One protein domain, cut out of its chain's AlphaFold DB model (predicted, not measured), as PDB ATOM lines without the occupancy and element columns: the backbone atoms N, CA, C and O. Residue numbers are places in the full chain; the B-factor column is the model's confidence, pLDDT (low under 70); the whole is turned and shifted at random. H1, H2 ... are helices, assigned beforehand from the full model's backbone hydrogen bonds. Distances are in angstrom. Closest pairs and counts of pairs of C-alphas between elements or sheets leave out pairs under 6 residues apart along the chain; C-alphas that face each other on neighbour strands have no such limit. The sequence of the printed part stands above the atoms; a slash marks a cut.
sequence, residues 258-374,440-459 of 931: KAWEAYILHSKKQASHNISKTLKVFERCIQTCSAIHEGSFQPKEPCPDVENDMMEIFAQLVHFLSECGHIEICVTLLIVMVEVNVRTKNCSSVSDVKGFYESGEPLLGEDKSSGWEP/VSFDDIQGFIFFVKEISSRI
ATOM      1  N   LYS A 258     -41.660 -13.944  60.981       88.81
ATOM      2  CA  LYS A 258     -42.312 -12.621  61.042       88.81
ATOM      3  C   LYS A 258     -41.682 -11.628  60.061       88.81
ATOM      4  O   LYS A 258     -42.393 -10.822  59.466       88.81
ATOM      5  N   ALA A 259     -40.359 -11.690  59.885       90.12
ATOM      6  CA  ALA A 259     -39.646 -10.843  58.929       90.12
ATOM      7  C   ALA A 259     -40.096 -11.122  57.486       90.12
ATOM      8  O   ALA A 259     -40.407 -10.189  56.743       90.12
ATOM      9  N   TRP A 260     -40.189 -12.400  57.111       93.56
ATOM     10  CA  TRP A 260     -40.663 -12.808  55.790       93.56
ATOM     11  C   TRP A 260     -42.137 -12.477  55.558       93.56
ATOM     12  O   TRP A 260     -42.464 -11.926  54.509       93.56
ATOM     13  N   GLU A 261     -43.020 -12.737  56.527       91.31
ATOM     14  CA  GLU A 261     -44.448 -12.395  56.430       91.31
ATOM     15  C   GLU A 261     -44.659 -10.893  56.204       91.31
ATOM     16  O   GLU A 261     -45.446 -10.490  55.343       91.31
ATOM     17  N   ALA A 262     -43.919 -10.056  56.934       89.56
ATOM     18  CA  ALA A 262     -43.985  -8.613  56.764       89.56
ATOM     19  C   ALA A 262     -43.452  -8.164  55.397       89.56
ATOM     20  O   ALA A 262     -44.070  -7.313  54.758       89.56
ATOM     21  N   TYR A 263     -42.364  -8.767  54.899       92.38
ATOM     22  CA  TYR A 263     -41.847  -8.454  53.564       92.38
ATOM     23  C   TYR A 263     -42.800  -8.905  52.444       92.38
ATOM     24  O   TYR A 263     -43.015  -8.174  51.476       92.38
ATOM     25  N   ILE A 264     -43.440 -10.069  52.588       92.50
ATOM     26  CA  ILE A 264     -44.492 -10.534  51.674       92.50
ATOM     27  C   ILE A 264     -45.659  -9.539  51.669       92.50
ATOM     28  O   ILE A 264     -46.135  -9.156  50.599       92.50
ATOM     29  N   LEU A 265     -46.106  -9.085  52.844       88.75
ATOM     30  CA  LEU A 265     -47.173  -8.092  52.957       88.75
ATOM     31  C   LEU A 265     -46.779  -6.751  52.322       88.75
ATOM     32  O   LEU A 265     -47.585  -6.163  51.603       88.75
ATOM     33  N   HIS A 266     -45.544  -6.295  52.526       88.06
ATOM     34  CA  HIS A 266     -45.011  -5.101  51.870       88.06
ATOM     35  C   HIS A 266     -45.029  -5.250  50.338       88.06
ATOM     36  O   HIS A 266     -45.571  -4.399  49.635       88.06
ATOM     37  N   SER A 267     -44.553  -6.385  49.812       89.56
ATOM     38  CA  SER A 267     -44.575  -6.685  48.373       89.56
ATOM     39  C   SER A 267     -45.990  -6.643  47.774       89.56
ATOM     40  O   SER A 267     -46.158  -6.237  46.621       89.56
ATOM     41  N   LYS A 268     -47.013  -7.030  48.549       87.81
ATOM     42  CA  LYS A 268     -48.430  -6.951  48.155       87.81
ATOM     43  C   LYS A 268     -48.971  -5.516  48.110       87.81
ATOM     44  O   LYS A 268     -49.799  -5.214  47.255       87.81
ATOM     45  N   LYS A 269     -48.515  -4.643  49.013       84.06
ATOM     46  CA  LYS A 269     -49.017  -3.265  49.177       84.06
ATOM     47  C   LYS A 269     -48.417  -2.253  48.203       84.06
ATOM     48  O   LYS A 269     -49.023  -1.212  47.964       84.06
ATOM     49  N   GLN A 270     -47.240  -2.524  47.644       82.62
ATOM     50  CA  GLN A 270     -46.579  -1.589  46.732       82.62
ATOM     51  C   GLN A 270     -47.464  -1.216  45.532       82.62
ATOM     52  O   GLN A 270     -48.044  -2.077  44.875       82.62
ATOM     53  N   ALA A 271     -47.469   0.059  45.135       76.81
ATOM     54  CA  ALA A 271     -48.197   0.506  43.939       76.81
ATOM     55  C   ALA A 271     -47.747  -0.237  42.659       76.81
ATOM     56  O   ALA A 271     -48.556  -0.574  41.787       76.81
ATOM     57  N   SER A 272     -46.451  -0.571  42.580       79.12
ATOM     58  CA  SER A 272     -45.846  -1.346  41.485       79.12
ATOM     59  C   SER A 272     -46.055  -2.867  41.594       79.12
ATOM     60  O   SER A 272     -45.390  -3.630  40.879       79.12
ATOM     61  N   HIS A 273     -46.945  -3.315  42.486       84.56
ATOM     62  CA  HIS A 273     -47.238  -4.726  42.705       84.56
ATOM     63  C   HIS A 273     -47.621  -5.434  41.402       84.56
ATOM     64  O   HIS A 273     -48.387  -4.914  40.582       84.56
ATOM     65  N   ASN A 274     -47.070  -6.633  41.252       90.00
ATOM     66  CA  ASN A 274     -47.420  -7.633  40.257       90.00
ATOM     67  C   ASN A 274     -47.245  -8.999  40.929       90.00
ATOM     68  O   ASN A 274     -46.283  -9.195  41.681       90.00
ATOM     69  N   ILE A 275     -48.137  -9.938  40.631       92.69
ATOM     70  CA  ILE A 275     -48.167 -11.258  41.271       92.69
ATOM     71  C   ILE A 275     -46.826 -11.985  41.138       92.69
ATOM     72  O   ILE A 275     -46.323 -12.528  42.119       92.69
ATOM     73  N   SER A 276     -46.166 -11.881  39.982       92.06
ATOM     74  CA  SER A 276     -44.858 -12.500  39.733       92.06
ATOM     75  C   SER A 276     -43.768 -11.993  40.683       92.06
ATOM     76  O   SER A 276     -42.865 -12.740  41.053       92.06
ATOM     77  N   LYS A 277     -43.824 -10.717  41.099       92.19
ATOM     78  CA  LYS A 277     -42.856 -10.157  42.059       92.19
ATOM     79  C   LYS A 277     -43.047 -10.772  43.441       92.19
ATOM     80  O   LYS A 277     -42.068 -11.166  44.063       92.19
ATOM     81  N   THR A 278     -44.290 -10.879  43.902       94.00
ATOM     82  CA  THR A 278     -44.600 -11.458  45.214       94.00
ATOM     83  C   THR A 278     -44.356 -12.964  45.236       94.00
ATOM     84  O   THR A 278     -43.802 -13.464  46.211       94.00
ATOM     85  N   LEU A 279     -44.650 -13.681  44.146       95.06
ATOM     86  CA  LEU A 279     -44.288 -15.093  43.996       95.06
ATOM     87  C   LEU A 279     -42.773 -15.313  44.111       95.06
ATOM     88  O   LEU A 279     -42.353 -16.212  44.829       95.06
ATOM     89  N   LYS A 280     -41.945 -14.431  43.535       94.75
ATOM     90  CA  LYS A 280     -40.483 -14.474  43.726       94.75
ATOM     91  C   LYS A 280     -40.051 -14.235  45.177       94.75
ATOM     92  O   LYS A 280     -39.008 -14.736  45.590       94.75
ATOM     93  N   VAL A 281     -40.804 -13.454  45.956       95.38
ATOM     94  CA  VAL A 281     -40.529 -13.280  47.394       95.38
ATOM     95  C   VAL A 281     -40.863 -14.561  48.161       95.38
ATOM     96  O   VAL A 281     -40.045 -14.999  48.967       95.38
ATOM     97  N   PHE A 282     -42.006 -15.193  47.871       96.31
ATOM     98  CA  PHE A 282     -42.358 -16.505  48.428       96.31
ATOM     99  C   PHE A 282     -41.318 -17.573  48.081       96.31
ATOM    100  O   PHE A 282     -40.874 -18.296  48.968       96.31
ATOM    101  N   GLU A 283     -40.899 -17.636  46.817       96.25
ATOM    102  CA  GLU A 283     -39.885 -18.571  46.326       96.25
ATOM    103  C   GLU A 283     -38.579 -18.417  47.111       96.25
ATOM    104  O   GLU A 283     -38.081 -19.378  47.691       96.25
ATOM    105  N   ARG A 284     -38.066 -17.185  47.216       95.25
ATOM    106  CA  ARG A 284     -36.846 -16.896  47.984       95.25
ATOM    107  C   ARG A 284     -36.982 -17.283  49.448       95.25
ATOM    108  O   ARG A 284     -36.036 -17.830  50.009       95.25
ATOM    109  N   CYS A 285     -38.129 -17.001  50.066       95.19
ATOM    110  CA  CYS A 285     -38.390 -17.377  51.451       95.19
ATOM    111  C   CYS A 285     -38.328 -18.898  51.626       95.19
ATOM    112  O   CYS A 285     -37.592 -19.380  52.482       95.19
ATOM    113  N   ILE A 286     -39.062 -19.652  50.803       95.12
ATOM    114  CA  ILE A 286     -39.132 -21.117  50.893       95.12
ATOM    115  C   ILE A 286     -37.761 -21.737  50.620       95.12
ATOM    116  O   ILE A 286     -37.311 -22.566  51.404       95.12
ATOM    117  N   GLN A 287     -37.050 -21.292  49.581       94.38
ATOM    118  CA  GLN A 287     -35.701 -21.774  49.270       94.38
ATOM    119  C   GLN A 287     -34.706 -21.475  50.399       94.38
ATOM    120  O   GLN A 287     -33.894 -22.331  50.743       94.38
ATOM    121  N   THR A 288     -34.789 -20.292  51.018       93.31
ATOM    122  CA  THR A 288     -33.933 -19.926  52.157       93.31
ATOM    123  C   THR A 288     -34.234 -20.806  53.371       93.31
ATOM    124  O   THR A 288     -33.313 -21.357  53.969       93.31
ATOM    125  N   CYS A 289     -35.512 -20.997  53.712       91.31
ATOM    126  CA  CYS A 289     -35.918 -21.880  54.807       91.31
ATOM    127  C   CYS A 289     -35.537 -23.345  54.541       91.31
ATOM    128  O   CYS A 289     -35.046 -24.013  55.450       91.31
ATOM    129  N   SER A 290     -35.682 -23.834  53.303       91.75
ATOM    130  CA  SER A 290     -35.262 -25.189  52.918       91.75
ATOM    131  C   SER A 290     -33.750 -25.357  53.046       91.75
ATOM    132  O   SER A 290     -33.294 -26.337  53.628       91.75
ATOM    133  N   ALA A 291     -32.961 -24.368  52.610       91.31
ATOM    134  CA  ALA A 291     -31.506 -24.388  52.757       91.31
ATOM    135  C   ALA A 291     -31.063 -24.424  54.233       91.31
ATOM    136  O   ALA A 291     -30.116 -25.132  54.587       91.31
ATOM    137  N   ILE A 292     -31.775 -23.710  55.113       90.81
ATOM    138  CA  ILE A 292     -31.561 -23.790  56.567       90.81
ATOM    139  C   ILE A 292     -31.912 -25.188  57.087       90.81
ATOM    140  O   ILE A 292     -31.131 -25.792  57.822       90.81
ATOM    141  N   HIS A 293     -33.069 -25.722  56.695       88.44
ATOM    142  CA  HIS A 293     -33.574 -27.017  57.152       88.44
ATOM    143  C   HIS A 293     -32.709 -28.213  56.695       88.44
ATOM    144  O   HIS A 293     -32.540 -29.202  57.422       88.44
ATOM    145  N   GLU A 294     -32.133 -28.128  55.497       86.56
ATOM    146  CA  GLU A 294     -31.187 -29.103  54.947       86.56
ATOM    147  C   GLU A 294     -29.771 -28.942  55.521       86.56
ATOM    148  O   GLU A 294     -28.957 -29.859  55.416       86.56
ATOM    149  N   GLY A 295     -29.479 -27.807  56.163       85.06
ATOM    150  CA  GLY A 295     -28.173 -27.488  56.739       85.06
ATOM    151  C   GLY A 295     -27.141 -26.997  55.719       85.06
ATOM    152  O   GLY A 295     -25.966 -26.871  56.064       85.06
ATOM    153  N   SER A 296     -27.560 -26.702  54.483       86.38
ATOM    154  CA  SER A 296     -26.714 -26.111  53.437       86.38
ATOM    155  C   SER A 296     -26.438 -24.623  53.681       86.38
ATOM    156  O   SER A 296     -25.427 -24.095  53.218       86.38
ATOM    157  N   PHE A 297     -27.286 -23.959  54.473       85.19
ATOM    158  CA  PHE A 297     -27.076 -22.604  54.970       85.19
ATOM    159  C   PHE A 297     -27.237 -22.559  56.496       85.19
ATOM    160  O   PHE A 297     -28.256 -22.982  57.035       85.19
ATOM    161  N   GLN A 298     -26.241 -22.027  57.207       82.06
ATOM    162  CA  GLN A 298     -26.288 -21.885  58.664       82.06
ATOM    163  C   GLN A 298     -26.512 -20.416  59.050       82.06
ATOM    164  O   GLN A 298     -25.605 -19.594  58.876       82.06
ATOM    165  N   PRO A 299     -27.702 -20.058  59.566       80.19
ATOM    166  CA  PRO A 299     -27.956 -18.711  60.047       80.19
ATOM    167  C   PRO A 299     -27.123 -18.422  61.301       80.19
ATOM    168  O   PRO A 299     -26.758 -19.319  62.061       80.19
ATOM    169  N   LYS A 300     -26.840 -17.138  61.546       77.38
ATOM    170  CA  LYS A 300     -26.147 -16.695  62.771       77.38
ATOM    171  C   LYS A 300     -26.965 -16.961  64.040       77.38
ATOM    172  O   LYS A 300     -26.397 -16.997  65.128       77.38
ATOM    173  N   GLU A 301     -28.279 -17.097  63.899       71.69
ATOM    174  CA  GLU A 301     -29.224 -17.304  64.991       71.69
ATOM    175  C   GLU A 301     -29.791 -18.728  64.934       71.69
ATOM    176  O   GLU A 301     -30.081 -19.215  63.841       71.69
ATOM    177  N   PRO A 302     -29.961 -19.411  66.080       68.81
ATOM    178  CA  PRO A 302     -30.620 -20.707  66.109       68.81
ATOM    179  C   PRO A 302     -32.094 -20.538  65.734       68.81
ATOM    180  O   PRO A 302     -32.810 -19.737  66.335       68.81
ATOM    181  N   CYS A 303     -32.551 -21.319  64.759       74.50
ATOM    182  CA  CYS A 303     -33.934 -21.317  64.302       74.50
ATOM    183  C   CYS A 303     -34.583 -22.649  64.718       74.50
ATOM    184  O   CYS A 303     -34.424 -23.645  64.013       74.50
ATOM    185  N   PRO A 304     -35.244 -22.712  65.889       67.62
ATOM    186  CA  PRO A 304     -35.682 -23.978  66.476       67.62
ATOM    187  C   PRO A 304     -36.867 -24.632  65.751       67.62
ATOM    188  O   PRO A 304     -37.103 -25.811  65.985       67.62
ATOM    189  N   ASP A 305     -37.588 -23.908  64.882       82.12
ATOM    190  CA  ASP A 305     -38.831 -24.400  64.267       82.12
ATOM    191  C   ASP A 305     -38.993 -24.049  62.769       82.12
ATOM    192  O   ASP A 305     -40.072 -23.715  62.282       82.12
ATOM    193  N   VAL A 306     -37.889 -24.110  62.014       86.94
ATOM    194  CA  VAL A 306     -37.848 -23.720  60.587       86.94
ATOM    195  C   VAL A 306     -38.807 -24.537  59.725       86.94
ATOM    196  O   VAL A 306     -39.393 -23.995  58.791       86.94
ATOM    197  N   GLU A 307     -38.972 -25.834  60.012       89.69
ATOM    198  CA  GLU A 307     -39.862 -26.693  59.222       89.69
ATOM    199  C   GLU A 307     -41.328 -26.254  59.371       89.69
ATOM    200  O   GLU A 307     -42.020 -26.099  58.362       89.69
ATOM    201  N   ASN A 308     -41.798 -25.971  60.594       88.31
ATOM    202  CA  ASN A 308     -43.158 -25.466  60.797       88.31
ATOM    203  C   ASN A 308     -43.332 -24.049  60.242       88.31
ATOM    204  O   ASN A 308     -44.353 -23.776  59.613       88.31
ATOM    205  N   ASP A 309     -42.344 -23.168  60.407       88.69
ATOM    206  CA  ASP A 309     -42.384 -21.821  59.831       88.69
ATOM    207  C   ASP A 309     -42.467 -21.859  58.295       88.69
ATOM    208  O   ASP A 309     -43.272 -21.149  57.692       88.69
ATOM    209  N   MET A 310     -41.700 -22.742  57.652       91.25
ATOM    210  CA  MET A 310     -41.762 -22.971  56.206       91.25
ATOM    211  C   MET A 310     -43.134 -23.502  55.772       91.25
ATOM    212  O   MET A 310     -43.692 -23.021  54.786       91.25
ATOM    213  N   MET A 311     -43.713 -24.441  56.527       91.25
ATOM    214  CA  MET A 311     -45.066 -24.954  56.278       91.25
ATOM    215  C   MET A 311     -46.138 -23.858  56.357       91.25
ATOM    216  O   MET A 311     -47.096 -23.863  55.582       91.25
ATOM    217  N   GLU A 312     -45.980 -22.905  57.267       89.69
ATOM    218  CA  GLU A 312     -46.903 -21.784  57.449       89.69
ATOM    219  C   GLU A 312     -46.802 -20.756  56.315       89.69
ATOM    220  O   GLU A 312     -47.824 -20.274  55.817       89.69
ATOM    221  N   ILE A 313     -45.587 -20.475  55.837       92.25
ATOM    222  CA  ILE A 313     -45.371 -19.664  54.631       92.25
ATOM    223  C   ILE A 313     -45.943 -20.368  53.393       92.25
ATOM    224  O   ILE A 313     -46.591 -19.726  52.564       92.25
ATOM    225  N   PHE A 314     -45.772 -21.686  53.274       94.75
ATOM    226  CA  PHE A 314     -46.354 -22.464  52.181       94.75
ATOM    227  C   PHE A 314     -47.891 -22.413  52.189       94.75
ATOM    228  O   PHE A 314     -48.514 -22.232  51.141       94.75
ATOM    229  N   ALA A 315     -48.523 -22.475  53.365       91.19
ATOM    230  CA  ALA A 315     -49.966 -22.268  53.489       91.19
ATOM    231  C   ALA A 315     -50.396 -20.863  53.025       91.19
ATOM    232  O   ALA A 315     -51.411 -20.720  52.339       91.19
ATOM    233  N   GLN A 316     -49.611 -19.824  53.328       91.44
ATOM    234  CA  GLN A 316     -49.864 -18.464  52.835       91.44
ATOM    235  C   GLN A 316     -49.696 -18.336  51.319       91.44
ATOM    236  O   GLN A 316     -50.477 -17.616  50.695       91.44
ATOM    237  N   LEU A 317     -48.727 -19.034  50.720       94.38
ATOM    238  CA  LEU A 317     -48.559 -19.105  49.266       94.38
ATOM    239  C   LEU A 317     -49.792 -19.733  48.605       94.38
ATOM    240  O   LEU A 317     -50.329 -19.169  47.655       94.38
ATOM    241  N   VAL A 318     -50.275 -20.858  49.136       91.56
ATOM    242  CA  VAL A 318     -51.492 -21.538  48.662       91.56
ATOM    243  C   VAL A 318     -52.709 -20.614  48.739       91.56
ATOM    244  O   VAL A 318     -53.466 -20.499  47.774       91.56
ATOM    245  N   HIS A 319     -52.873 -19.890  49.849       86.38
ATOM    246  CA  HIS A 319     -53.927 -18.884  49.978       86.38
ATOM    247  C   HIS A 319     -53.765 -17.735  48.976       86.38
ATOM    248  O   HIS A 319     -54.745 -17.335  48.354       86.38
ATOM    249  N   PHE A 320     -52.546 -17.239  48.767       90.38
ATOM    250  CA  PHE A 320     -52.273 -16.169  47.813       90.38
ATOM    251  C   PHE A 320     -52.570 -16.588  46.365       90.38
ATOM    252  O   PHE A 320     -53.292 -15.879  45.670       90.38
ATOM    253  N   LEU A 321     -52.100 -17.762  45.927       90.69
ATOM    254  CA  LEU A 321     -52.412 -18.314  44.602       90.69
ATOM    255  C   LEU A 321     -53.925 -18.472  44.404       90.69
ATOM    256  O   LEU A 321     -54.448 -18.130  43.341       90.69
ATOM    257  N   SER A 322     -54.632 -18.921  45.447       86.44
ATOM    258  CA  SER A 322     -56.094 -19.003  45.453       86.44
ATOM    259  C   SER A 322     -56.759 -17.635  45.273       86.44
ATOM    260  O   SER A 322     -57.697 -17.523  44.489       86.44
ATOM    261  N   GLU A 323     -56.295 -16.597  45.980       84.94
ATOM    262  CA  GLU A 323     -56.828 -15.229  45.865       84.94
ATOM    263  C   GLU A 323     -56.574 -14.620  44.480       84.94
ATOM    264  O   GLU A 323     -57.423 -13.889  43.965       84.94
ATOM    265  N   CYS A 324     -55.444 -14.963  43.858       90.88
ATOM    266  CA  CYS A 324     -55.094 -14.538  42.504       90.88
ATOM    267  C   CYS A 324     -55.837 -15.313  41.400       90.88
ATOM    268  O   CYS A 324     -55.816 -14.906  40.236       90.88
ATOM    269  N   GLY A 325     -56.488 -16.426  41.754       86.75
ATOM    270  CA  GLY A 325     -57.208 -17.309  40.838       86.75
ATOM    271  C   GLY A 325     -56.349 -18.353  40.119       86.75
ATOM    272  O   GLY A 325     -56.881 -19.043  39.254       86.75
ATOM    273  N   HIS A 326     -55.064 -18.489  40.467       90.12
ATOM    274  CA  HIS A 326     -54.120 -19.474  39.905       90.12
ATOM    275  C   HIS A 326     -54.316 -20.856  40.545       90.12
ATOM    276  O   HIS A 326     -53.436 -21.403  41.215       90.12
ATOM    277  N   ILE A 327     -55.520 -21.399  40.387       86.56
ATOM    278  CA  ILE A 327     -55.957 -22.639  41.039       86.56
ATOM    279  C   ILE A 327     -55.205 -23.847  40.477       86.56
ATOM    280  O   ILE A 327     -54.838 -24.731  41.242       86.56
ATOM    281  N   GLU A 328     -54.905 -23.858  39.180       88.25
ATOM    282  CA  GLU A 328     -54.192 -24.936  38.492       88.25
ATOM    283  C   GLU A 328     -52.788 -25.114  39.072       88.25
ATOM    284  O   GLU A 328     -52.406 -26.226  39.438       88.25
ATOM    285  N   ILE A 329     -52.049 -24.010  39.244       91.25
ATOM    286  CA  ILE A 329     -50.723 -24.003  39.882       91.25
ATOM    287  C   ILE A 329     -50.843 -24.514  41.317       91.25
ATOM    288  O   ILE A 329     -50.078 -25.379  41.736       91.25
ATOM    289  N   CYS A 330     -51.832 -24.018  42.061       91.44
ATOM    290  CA  CYS A 330     -52.039 -24.386  43.456       91.44
ATOM    291  C   CYS A 330     -52.331 -25.887  43.638       91.44
ATOM    292  O   CYS A 330     -51.678 -26.555  44.440       91.44
ATOM    293  N   VAL A 331     -53.276 -26.435  42.865       89.06
ATOM    294  CA  VAL A 331     -53.645 -27.859  42.896       89.06
ATOM    295  C   VAL A 331     -52.461 -28.726  42.486       89.06
ATOM    296  O   VAL A 331     -52.155 -29.692  43.182       89.06
ATOM    297  N   THR A 332     -51.763 -28.358  41.407       92.38
ATOM    298  CA  THR A 332     -50.572 -29.082  40.932       92.38
ATOM    299  C   THR A 332     -49.496 -29.121  42.008       92.38
ATOM    300  O   THR A 332     -49.009 -30.194  42.358       92.38
ATOM    301  N   LEU A 333     -49.167 -27.963  42.582       95.25
ATOM    302  CA  LEU A 333     -48.160 -27.834  43.627       95.25
ATOM    303  C   LEU A 333     -48.523 -28.672  44.857       95.25
ATOM    304  O   LEU A 333     -47.684 -29.409  45.364       95.25
ATOM    305  N   LEU A 334     -49.778 -28.625  45.313       94.69
ATOM    306  CA  LEU A 334     -50.241 -29.429  46.446       94.69
ATOM    307  C   LEU A 334     -50.187 -30.935  46.157       94.69
ATOM    308  O   LEU A 334     -49.732 -31.695  47.011       94.69
ATOM    309  N   ILE A 335     -50.612 -31.373  44.968       93.88
ATOM    310  CA  ILE A 335     -50.537 -32.779  44.545       93.88
ATOM    311  C   ILE A 335     -49.083 -33.258  44.526       93.88
ATOM    312  O   ILE A 335     -48.773 -34.281  45.138       93.88
ATOM    313  N   VAL A 336     -48.183 -32.500  43.890       94.38
ATOM    314  CA  VAL A 336     -46.750 -32.821  43.825       94.38
ATOM    315  C   VAL A 336     -46.147 -32.877  45.228       94.38
ATOM    316  O   VAL A 336     -45.443 -33.830  45.554       94.38
ATOM    317  N   MET A 337     -46.476 -31.921  46.100       95.50
ATOM    318  CA  MET A 337     -45.997 -31.912  47.482       95.50
ATOM    319  C   MET A 337     -46.481 -33.131  48.278       95.50
ATOM    320  O   MET A 337     -45.706 -33.683  49.061       95.50
ATOM    321  N   VAL A 338     -47.719 -33.599  48.070       95.19
ATOM    322  CA  VAL A 338     -48.227 -34.837  48.690       95.19
ATOM    323  C   VAL A 338     -47.526 -36.075  48.118       95.19
ATOM    324  O   VAL A 338     -47.139 -36.958  48.886       95.19
ATOM    325  N   GLU A 339     -47.308 -36.141  46.805       93.25
ATOM    326  CA  GLU A 339     -46.578 -37.240  46.155       93.25
ATOM    327  C   GLU A 339     -45.165 -37.409  46.734       93.25
ATOM    328  O   GLU A 339     -44.778 -38.516  47.114       93.25
ATOM    329  N   VAL A 340     -44.412 -36.316  46.874       92.69
ATOM    330  CA  VAL A 340     -42.991 -36.385  47.252       92.69
ATOM    331  C   VAL A 340     -42.744 -36.419  48.763       92.69
ATOM    332  O   VAL A 340     -41.712 -36.939  49.180       92.69
ATOM    333  N   ASN A 341     -43.679 -35.920  49.589       93.12
ATOM    334  CA  ASN A 341     -43.524 -35.882  51.052       93.12
ATOM    335  C   ASN A 341     -44.407 -36.883  51.817       93.12
ATOM    336  O   ASN A 341     -44.026 -37.332  52.899       93.12
ATOM    337  N   VAL A 342     -45.605 -37.207  51.319       93.06
ATOM    338  CA  VAL A 342     -46.575 -38.062  52.035       93.06
ATOM    339  C   VAL A 342     -46.552 -39.483  51.487       93.06
ATOM    340  O   VAL A 342     -46.479 -40.438  52.264       93.06
ATOM    341  N   ARG A 343     -46.600 -39.625  50.157       91.19
ATOM    342  CA  ARG A 343     -46.661 -40.928  49.482       91.19
ATOM    343  C   ARG A 343     -45.329 -41.677  49.519       91.19
ATOM    344  O   ARG A 343     -45.324 -42.902  49.486       91.19
ATOM    345  N   THR A 344     -44.212 -40.966  49.661       86.44
ATOM    346  CA  THR A 344     -42.875 -41.549  49.827       86.44
ATOM    347  C   THR A 344     -42.071 -40.822  50.907       86.44
ATOM    348  O   THR A 344     -42.418 -39.728  51.342       86.44
ATOM    349  N   LYS A 345     -40.969 -41.440  51.338       82.12
ATOM    350  CA  LYS A 345     -39.926 -40.815  52.174       82.12
ATOM    351  C   LYS A 345     -38.576 -40.694  51.461       82.12
ATOM    352  O   LYS A 345     -37.612 -40.242  52.064       82.12
ATOM    353  N   ASN A 346     -38.501 -41.172  50.218       81.94
ATOM    354  CA  ASN A 346     -37.245 -41.398  49.506       81.94
ATOM    355  C   ASN A 346     -36.925 -40.295  48.485       81.94
ATOM    356  O   ASN A 346     -35.875 -40.348  47.848       81.94
ATOM    357  N   CYS A 347     -37.823 -39.322  48.296       84.19
ATOM    358  CA  CYS A 347     -37.581 -38.178  47.426       84.19
ATOM    359  C   CYS A 347     -36.890 -37.056  48.211       84.19
ATOM    360  O   CYS A 347     -37.329 -36.699  49.301       84.19
ATOM    361  N   SER A 348     -35.787 -36.542  47.671       85.44
ATOM    362  CA  SER A 348     -34.990 -35.462  48.280       85.44
ATOM    363  C   SER A 348     -34.364 -34.516  47.251       85.44
ATOM    364  O   SER A 348     -33.599 -33.627  47.606       85.44
ATOM    365  N   SER A 349     -34.668 -34.703  45.964       89.62
ATOM    366  CA  SER A 349     -34.063 -33.956  44.863       89.62
ATOM    367  C   SER A 349     -35.150 -33.354  43.992       89.62
ATOM    368  O   SER A 349     -35.939 -34.083  43.394       89.62
ATOM    369  N   VAL A 350     -35.153 -32.027  43.860       91.56
ATOM    370  CA  VAL A 350     -36.080 -31.303  42.971       91.56
ATOM    371  C   VAL A 350     -35.906 -31.739  41.509       91.56
ATOM    372  O   VAL A 350     -36.882 -31.801  40.768       91.56
ATOM    373  N   SER A 351     -34.689 -32.123  41.102       90.31
ATOM    374  CA  SER A 351     -34.422 -32.632  39.750       90.31
ATOM    375  C   SER A 351     -35.122 -33.961  39.476       90.31
ATOM    376  O   SER A 351     -35.590 -34.184  38.361       90.31
ATOM    377  N   ASP A 352     -35.212 -34.843  40.472       89.75
ATOM    378  CA  ASP A 352     -35.966 -36.083  40.302       89.75
ATOM    379  C   ASP A 352     -37.461 -35.750  40.188       89.75
ATOM    380  O   ASP A 352     -38.177 -36.385  39.412       89.75
ATOM    381  N   VAL A 353     -37.942 -34.760  40.962       92.56
ATOM    382  CA  VAL A 353     -39.352 -34.329  40.928       92.56
ATOM    383  C   VAL A 353     -39.733 -33.825  39.547       92.56
ATOM    384  O   VAL A 353     -40.789 -34.200  39.036       92.56
ATOM    385  N   LYS A 354     -38.834 -33.068  38.913       92.38
ATOM    386  CA  LYS A 354     -38.962 -32.657  37.517       92.38
ATOM    387  C   LYS A 354     -39.150 -33.861  36.594       92.38
ATOM    388  O   LYS A 354     -40.141 -33.924  35.874       92.38
ATOM    389  N   GLY A 355     -38.252 -34.846  36.681       88.94
ATOM    390  CA  GLY A 355     -38.309 -36.052  35.854       88.94
ATOM    391  C   GLY A 355     -39.612 -36.841  36.018       88.94
ATOM    392  O   GLY A 355     -40.161 -37.327  35.033       88.94
ATOM    393  N   PHE A 356     -40.143 -36.940  37.239       89.75
ATOM    394  CA  PHE A 356     -41.432 -37.594  37.486       89.75
ATOM    395  C   PHE A 356     -42.596 -36.808  36.893       89.75
ATOM    396  O   PHE A 356     -43.431 -37.387  36.202       89.75
ATOM    397  N   TYR A 357     -42.643 -35.498  37.134       89.81
ATOM    398  CA  TYR A 357     -43.725 -34.647  36.652       89.81
ATOM    399  C   TYR A 357     -43.799 -34.637  35.118       89.81
ATOM    400  O   TYR A 357     -44.870 -34.856  34.546       89.81
ATOM    401  N   GLU A 358     -42.646 -34.467  34.465       89.12
ATOM    402  CA  GLU A 358     -42.505 -34.414  33.005       89.12
ATOM    403  C   GLU A 358     -42.643 -35.788  32.331       89.12
ATOM    404  O   GLU A 358     -42.884 -35.855  31.129       89.12
ATOM    405  N   SER A 359     -42.553 -36.895  33.082       86.06
ATOM    406  CA  SER A 359     -42.739 -38.244  32.523       86.06
ATOM    407  C   SER A 359     -44.164 -38.531  32.037       86.06
ATOM    408  O   SER A 359     -44.372 -39.499  31.307       86.06
ATOM    409  N   GLY A 360     -45.147 -37.728  32.459       81.50
ATOM    410  CA  GLY A 360     -46.559 -37.937  32.132       81.50
ATOM    411  C   GLY A 360     -47.238 -39.063  32.922       81.50
ATOM    412  O   GLY A 360     -48.396 -39.368  32.654       81.50
ATOM    413  N   GLU A 361     -46.567 -39.671  33.907       84.31
ATOM    414  CA  GLU A 361     -47.186 -40.679  34.780       84.31
ATOM    415  C   GLU A 361     -48.403 -40.106  35.535       84.31
ATOM    416  O   GLU A 361     -48.369 -38.933  35.946       84.31
ATOM    417  N   PRO A 362     -49.466 -40.908  35.762       87.81
ATOM    418  CA  PRO A 362     -50.654 -40.428  36.454       87.81
ATOM    419  C   PRO A 362     -50.372 -40.024  37.910       87.81
ATOM    420  O   PRO A 362     -49.843 -40.809  38.709       87.81
ATOM    421  N   LEU A 363     -50.750 -38.798  38.269       89.94
ATOM    422  CA  LEU A 363     -50.543 -38.203  39.594       89.94
ATOM    423  C   LEU A 363     -51.645 -38.604  40.585       89.94
ATOM    424  O   LEU A 363     -52.640 -39.237  40.232       89.94
ATOM    425  N   LEU A 364     -51.466 -38.240  41.856       91.38
ATOM    426  CA  LEU A 364     -52.445 -38.484  42.911       91.38
ATOM    427  C   LEU A 364     -53.863 -38.045  42.507       91.38
ATOM    428  O   LEU A 364     -54.090 -36.902  42.119       91.38
ATOM    429  N   GLY A 365     -54.824 -38.949  42.687       87.44
ATOM    430  CA  GLY A 365     -56.240 -38.750  42.379       87.44
ATOM    431  C   GLY A 365     -56.623 -39.040  40.924       87.44
ATOM    432  O   GLY A 365     -57.814 -39.196  40.650       87.44
ATOM    433  N   GLU A 366     -55.650 -39.197  40.021       87.38
ATOM    434  CA  GLU A 366     -55.868 -39.692  38.657       87.38
ATOM    435  C   GLU A 366     -55.998 -41.224  38.649       87.38
ATOM    436  O   GLU A 366     -55.492 -41.933  39.531       87.38
ATOM    437  N   ASP A 367     -56.703 -41.758  37.653       82.31
ATOM    438  CA  ASP A 367     -56.910 -43.198  37.529       82.31
ATOM    439  C   ASP A 367     -55.593 -43.922  37.206       82.31
ATOM    440  O   ASP A 367     -54.714 -43.402  36.526       82.31
ATOM    441  N   LYS A 368     -55.433 -45.142  37.740       82.19
ATOM    442  CA  LYS A 368     -54.211 -45.966  37.615       82.19
ATOM    443  C   LYS A 368     -52.922 -45.334  38.199       82.19
ATOM    444  O   LYS A 368     -51.839 -45.870  37.967       82.19
ATOM    445  N   SER A 369     -53.004 -44.273  39.014       87.31
ATOM    446  CA  SER A 369     -51.825 -43.660  39.653       87.31
ATOM    447  C   SER A 369     -51.067 -44.616  40.580       87.31
ATOM    448  O   SER A 369     -51.551 -45.010  41.648       87.31
ATOM    449  N   SER A 370     -49.828 -44.943  40.197       82.69
ATOM    450  CA  SER A 370     -48.919 -45.786  40.984       82.69
ATOM    451  C   SER A 370     -48.058 -44.992  41.978       82.69
ATOM    452  O   SER A 370     -47.661 -45.536  43.012       82.69
ATOM    453  N   GLY A 371     -47.868 -43.694  41.723       85.25
ATOM    454  CA  GLY A 371     -47.118 -42.764  42.568       85.25
ATOM    455  C   GLY A 371     -45.608 -42.767  42.329       85.25
ATOM    456  O   GLY A 371     -45.075 -43.520  41.512       85.25
ATOM    457  N   TRP A 372     -44.915 -41.924  43.093       86.38
ATOM    458  CA  TRP A 372     -43.470 -41.701  42.979       86.38
ATOM    459  C   TRP A 372     -42.598 -42.969  43.017       86.38
ATOM    460  O   TRP A 372     -41.673 -43.142  42.224       86.38
ATOM    461  N   GLU A 373     -42.831 -43.846  43.993       84.06
ATOM    462  CA  GLU A 373     -41.873 -44.896  44.352       84.06
ATOM    463  C   GLU A 373     -41.766 -46.015  43.298       84.06
ATOM    464  O   GLU A 373     -40.640 -46.348  42.903       84.06
ATOM    465  N   PRO A 374     -42.880 -46.540  42.745       86.00
ATOM    466  CA  PRO A 374     -42.831 -47.434  41.591       86.00
ATOM    467  C   PRO A 374     -42.151 -46.808  40.370       86.00
ATOM    468  O   PRO A 374     -41.362 -47.487  39.708       86.00
ATOM    469  N   VAL A 440     -49.711 -26.417  33.456       90.31
ATOM    470  CA  VAL A 440     -48.727 -25.937  34.434       90.31
ATOM    471  C   VAL A 440     -47.365 -26.532  34.093       90.31
ATOM    472  O   VAL A 440     -47.211 -27.757  34.064       90.31
ATOM    473  N   SER A 441     -46.376 -25.682  33.827       91.00
ATOM    474  CA  SER A 441     -45.004 -26.135  33.599       91.00
ATOM    475  C   SER A 441     -44.319 -26.454  34.929       91.00
ATOM    476  O   SER A 441     -44.726 -25.977  35.990       91.00
ATOM    477  N   PHE A 442     -43.254 -27.260  34.897       91.88
ATOM    478  CA  PHE A 442     -42.488 -27.510  36.118       91.88
ATOM    479  C   PHE A 442     -41.816 -26.233  36.644       91.88
ATOM    480  O   PHE A 442     -41.736 -26.041  37.856       91.88
ATOM    481  N   ASP A 443     -41.399 -25.332  35.751       93.19
ATOM    482  CA  ASP A 443     -40.745 -24.070  36.113       93.19
ATOM    483  C   ASP A 443     -41.671 -23.157  36.945       93.19
ATOM    484  O   ASP A 443     -41.188 -22.419  37.804       93.19
ATOM    485  N   ASP A 444     -42.997 -23.266  36.773       92.31
ATOM    486  CA  ASP A 444     -43.992 -22.510  37.553       92.31
ATOM    487  C   ASP A 444     -44.057 -22.938  39.028       92.31
ATOM    488  O   ASP A 444     -44.459 -22.155  39.890       92.31
ATOM    489  N   ILE A 445     -43.688 -24.190  39.330       94.88
ATOM    490  CA  ILE A 445     -43.806 -24.781  40.673       94.88
ATOM    491  C   ILE A 445     -42.458 -25.098  41.325       94.88
ATOM    492  O   ILE A 445     -42.395 -25.203  42.549       94.88
ATOM    493  N   GLN A 446     -41.383 -25.222  40.538       94.88
ATOM    494  CA  GLN A 446     -40.059 -25.671  40.977       94.88
ATOM    495  C   GLN A 446     -39.560 -24.918  42.213       94.88
ATOM    496  O   GLN A 446     -39.055 -25.531  43.153       94.88
ATOM    497  N   GLY A 447     -39.713 -23.591  42.220       93.81
ATOM    498  CA  GLY A 447     -39.214 -22.722  43.282       93.81
ATOM    499  C   GLY A 447     -39.896 -22.909  44.644       93.81
ATOM    500  O   GLY A 447     -39.382 -22.433  45.655       93.81
ATOM    501  N   PHE A 448     -41.028 -23.614  44.687       96.25
ATOM    502  CA  PHE A 448     -41.841 -23.813  45.887       96.25
ATOM    503  C   PHE A 448     -41.784 -25.245  46.436       96.25
ATOM    504  O   PHE A 448     -42.430 -25.529  47.445       96.25
ATOM    505  N   ILE A 449     -41.048 -26.150  45.783       95.94
ATOM    506  CA  ILE A 449     -40.920 -27.550  46.203       95.94
ATOM    507  C   ILE A 449     -39.858 -27.658  47.300       95.94
ATOM    508  O   ILE A 449     -38.729 -27.203  47.131       95.94
ATOM    509  N   PHE A 450     -40.211 -28.309  48.408       94.56
ATOM    510  CA  PHE A 450     -39.311 -28.594  49.528       94.56
ATOM    511  C   PHE A 450     -39.638 -29.949  50.169       94.56
ATOM    512  O   PHE A 450     -40.698 -30.540  49.922       94.56
ATOM    513  N   PHE A 451     -38.727 -30.438  51.015       94.19
ATOM    514  CA  PHE A 451     -38.828 -31.755  51.643       94.19
ATOM    515  C   PHE A 451     -38.898 -31.661  53.170       94.19
ATOM    516  O   PHE A 451     -38.074 -30.994  53.799       94.19
ATOM    517  N   VAL A 452     -39.865 -32.363  53.768       92.62
ATOM    518  CA  VAL A 452     -40.101 -32.374  55.222       92.62
ATOM    519  C   VAL A 452     -39.718 -33.706  55.867       92.62
ATOM    520  O   VAL A 452     -39.938 -34.798  55.321       92.62
ATOM    521  N   LYS A 453     -39.162 -33.628  57.074       89.38
ATOM    522  CA  LYS A 453     -38.737 -34.796  57.851       89.38
ATOM    523  C   LYS A 453     -39.840 -35.259  58.794       89.38
ATOM    524  O   LYS A 453     -40.049 -36.468  58.910       89.38
ATOM    525  N   GLU A 454     -40.569 -34.342  59.425       90.06
ATOM    526  CA  GLU A 454     -41.542 -34.710  60.450       90.06
ATOM    527  C   GLU A 454     -42.856 -35.262  59.872       90.06
ATOM    528  O   GLU A 454     -43.411 -34.767  58.888       90.06
ATOM    529  N   ILE A 455     -43.419 -36.281  60.537       89.94
ATOM    530  CA  ILE A 455     -44.728 -36.855  60.174       89.94
ATOM    531  C   ILE A 455     -45.844 -35.810  60.341       89.94
ATOM    532  O   ILE A 455     -46.768 -35.755  59.528       89.94
ATOM    533  N   SER A 456     -45.748 -34.956  61.365       88.19
ATOM    534  CA  SER A 456     -46.627 -33.801  61.603       88.19
ATOM    535  C   SER A 456     -46.731 -32.918  60.356       88.19
ATOM    536  O   SER A 456     -47.840 -32.684  59.869       88.19
ATOM    537  N   SER A 457     -45.598 -32.494  59.795       91.00
ATOM    538  CA  SER A 457     -45.514 -31.644  58.601       91.00
ATOM    539  C   SER A 457     -46.062 -32.327  57.352       91.00
ATOM    540  O   SER A 457     -46.837 -31.725  56.610       91.00
ATOM    541  N   ARG A 458     -45.779 -33.622  57.156       92.62
ATOM    542  CA  ARG A 458     -46.357 -34.412  56.049       92.62
ATOM    543  C   ARG A 458     -47.883 -34.411  56.090       92.62
ATOM    544  O   ARG A 458     -48.549 -34.174  55.085       92.62
ATOM    545  N   ILE A 459     -48.455 -34.626  57.273       91.94
ATOM    546  CA  ILE A 459     -49.908 -34.596  57.455       91.94
ATOM    547  C   ILE A 459     -50.465 -33.172  57.330       91.94
ATOM    548  O   ILE A 459     -51.580 -33.017  56.830       91.94
TER     549      ILE A 459
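AT A GLANCE: This is residues 258 to 374 and 440 to 459 of the 931 residues of the protein "Protein NRDE2 homolog" of Phallusia mammillata (UniProt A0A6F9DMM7). Four long helices, H1, H2, H3 and H4, run up and down in turn; H1, H2 and H3 stand as a triangle and H4 packs on one part of H3. Short H6 and H5 follow beside H4, a loop of residues 359 to 374 lies at the end far from H1, and the link of residues 447 to 454 crosses between H2 and H4 from H6 to small H7, which lies beside residues 307 to 311 of H3. The printed part has 137 residues with seven named helices, H1 to H7 in chain order, and no named strand; its class is all helix. It is compact, with a radius of gyration of the C-alphas of 15.4 A, and spans 46 by 35 by 23 A.

HOW THE PARTS SIT: The longest helix, H2, residues 275 to 294, touches H3, residues 306 to 324, at a shallow tilt of 17 degrees, opposite ways; their closest C-alphas, of Cys 289 and Met 310, are 6.1 A apart. With residues 277 to 285 alone, H2 touches H1, residues 258 to 269, at a shallow tilt of 13 degrees, opposite ways, closest at the C-alphas of Ser 267 and Thr 278, 5.7 A. H1 and H3 are close but not clearly touching, with the C-alphas of Glu 261 and Ile 313 closest at 7.5 A. Residues 318 to 322 of H3 touch residues 327 to 330 of H4, residues 327 to 341, at a shallow tilt of 24 degrees, opposite ways; the C-alphas of Val 318 and Cys 330 are closest, at 6.0 A. H1 and H2, H2 and H3, and H3 and H4 are helical hairpins. H4 only just touches H6, residues 442 to 446, with 3 pairs of C-alphas within 8 A, the closest Leu 333 and Ile 445 at 6.1 A. H6 touches H5, residues 350 to 358, closest at the C-alphas of Lys 354 and Phe 442, 6.4 A. H3 only just touches H7, residues 455 to 459, with 3 pairs of C-alphas within 8 A, the closest Asn 308 and Ser 457 at 7.0 A. H2 and H4 are apart. In all seven helices every O i to N i+4 pair is within hydrogen-bond range.

IN THESE COORDINATES: H2 is 28.2 A long from first to last C-alpha, H3 26.6 A, H4 20.7 A, H1 16.5 A and H5 12.3 A. C-alpha 258, where H1 begins, is at (-42.312, -12.621, 61.042). C-alpha 275, where H2 begins, is at (-48.167, -11.258, 41.271). C-alpha 459, where H7 ends, is at (-49.908, -34.596, 57.455).

THE WHOLE: The C-alphas of Ala 271 and Pro 374 are the two farthest apart, 48.3 A. Residues 375 to 439 are not printed, and C-alphas 374 and 440 stand 23.4 A apart across this cut. The link from H2 to H3 is long, with 11 residues. Mean pLDDT of the printed part is 89.2; residues 302 and 304 are under 70.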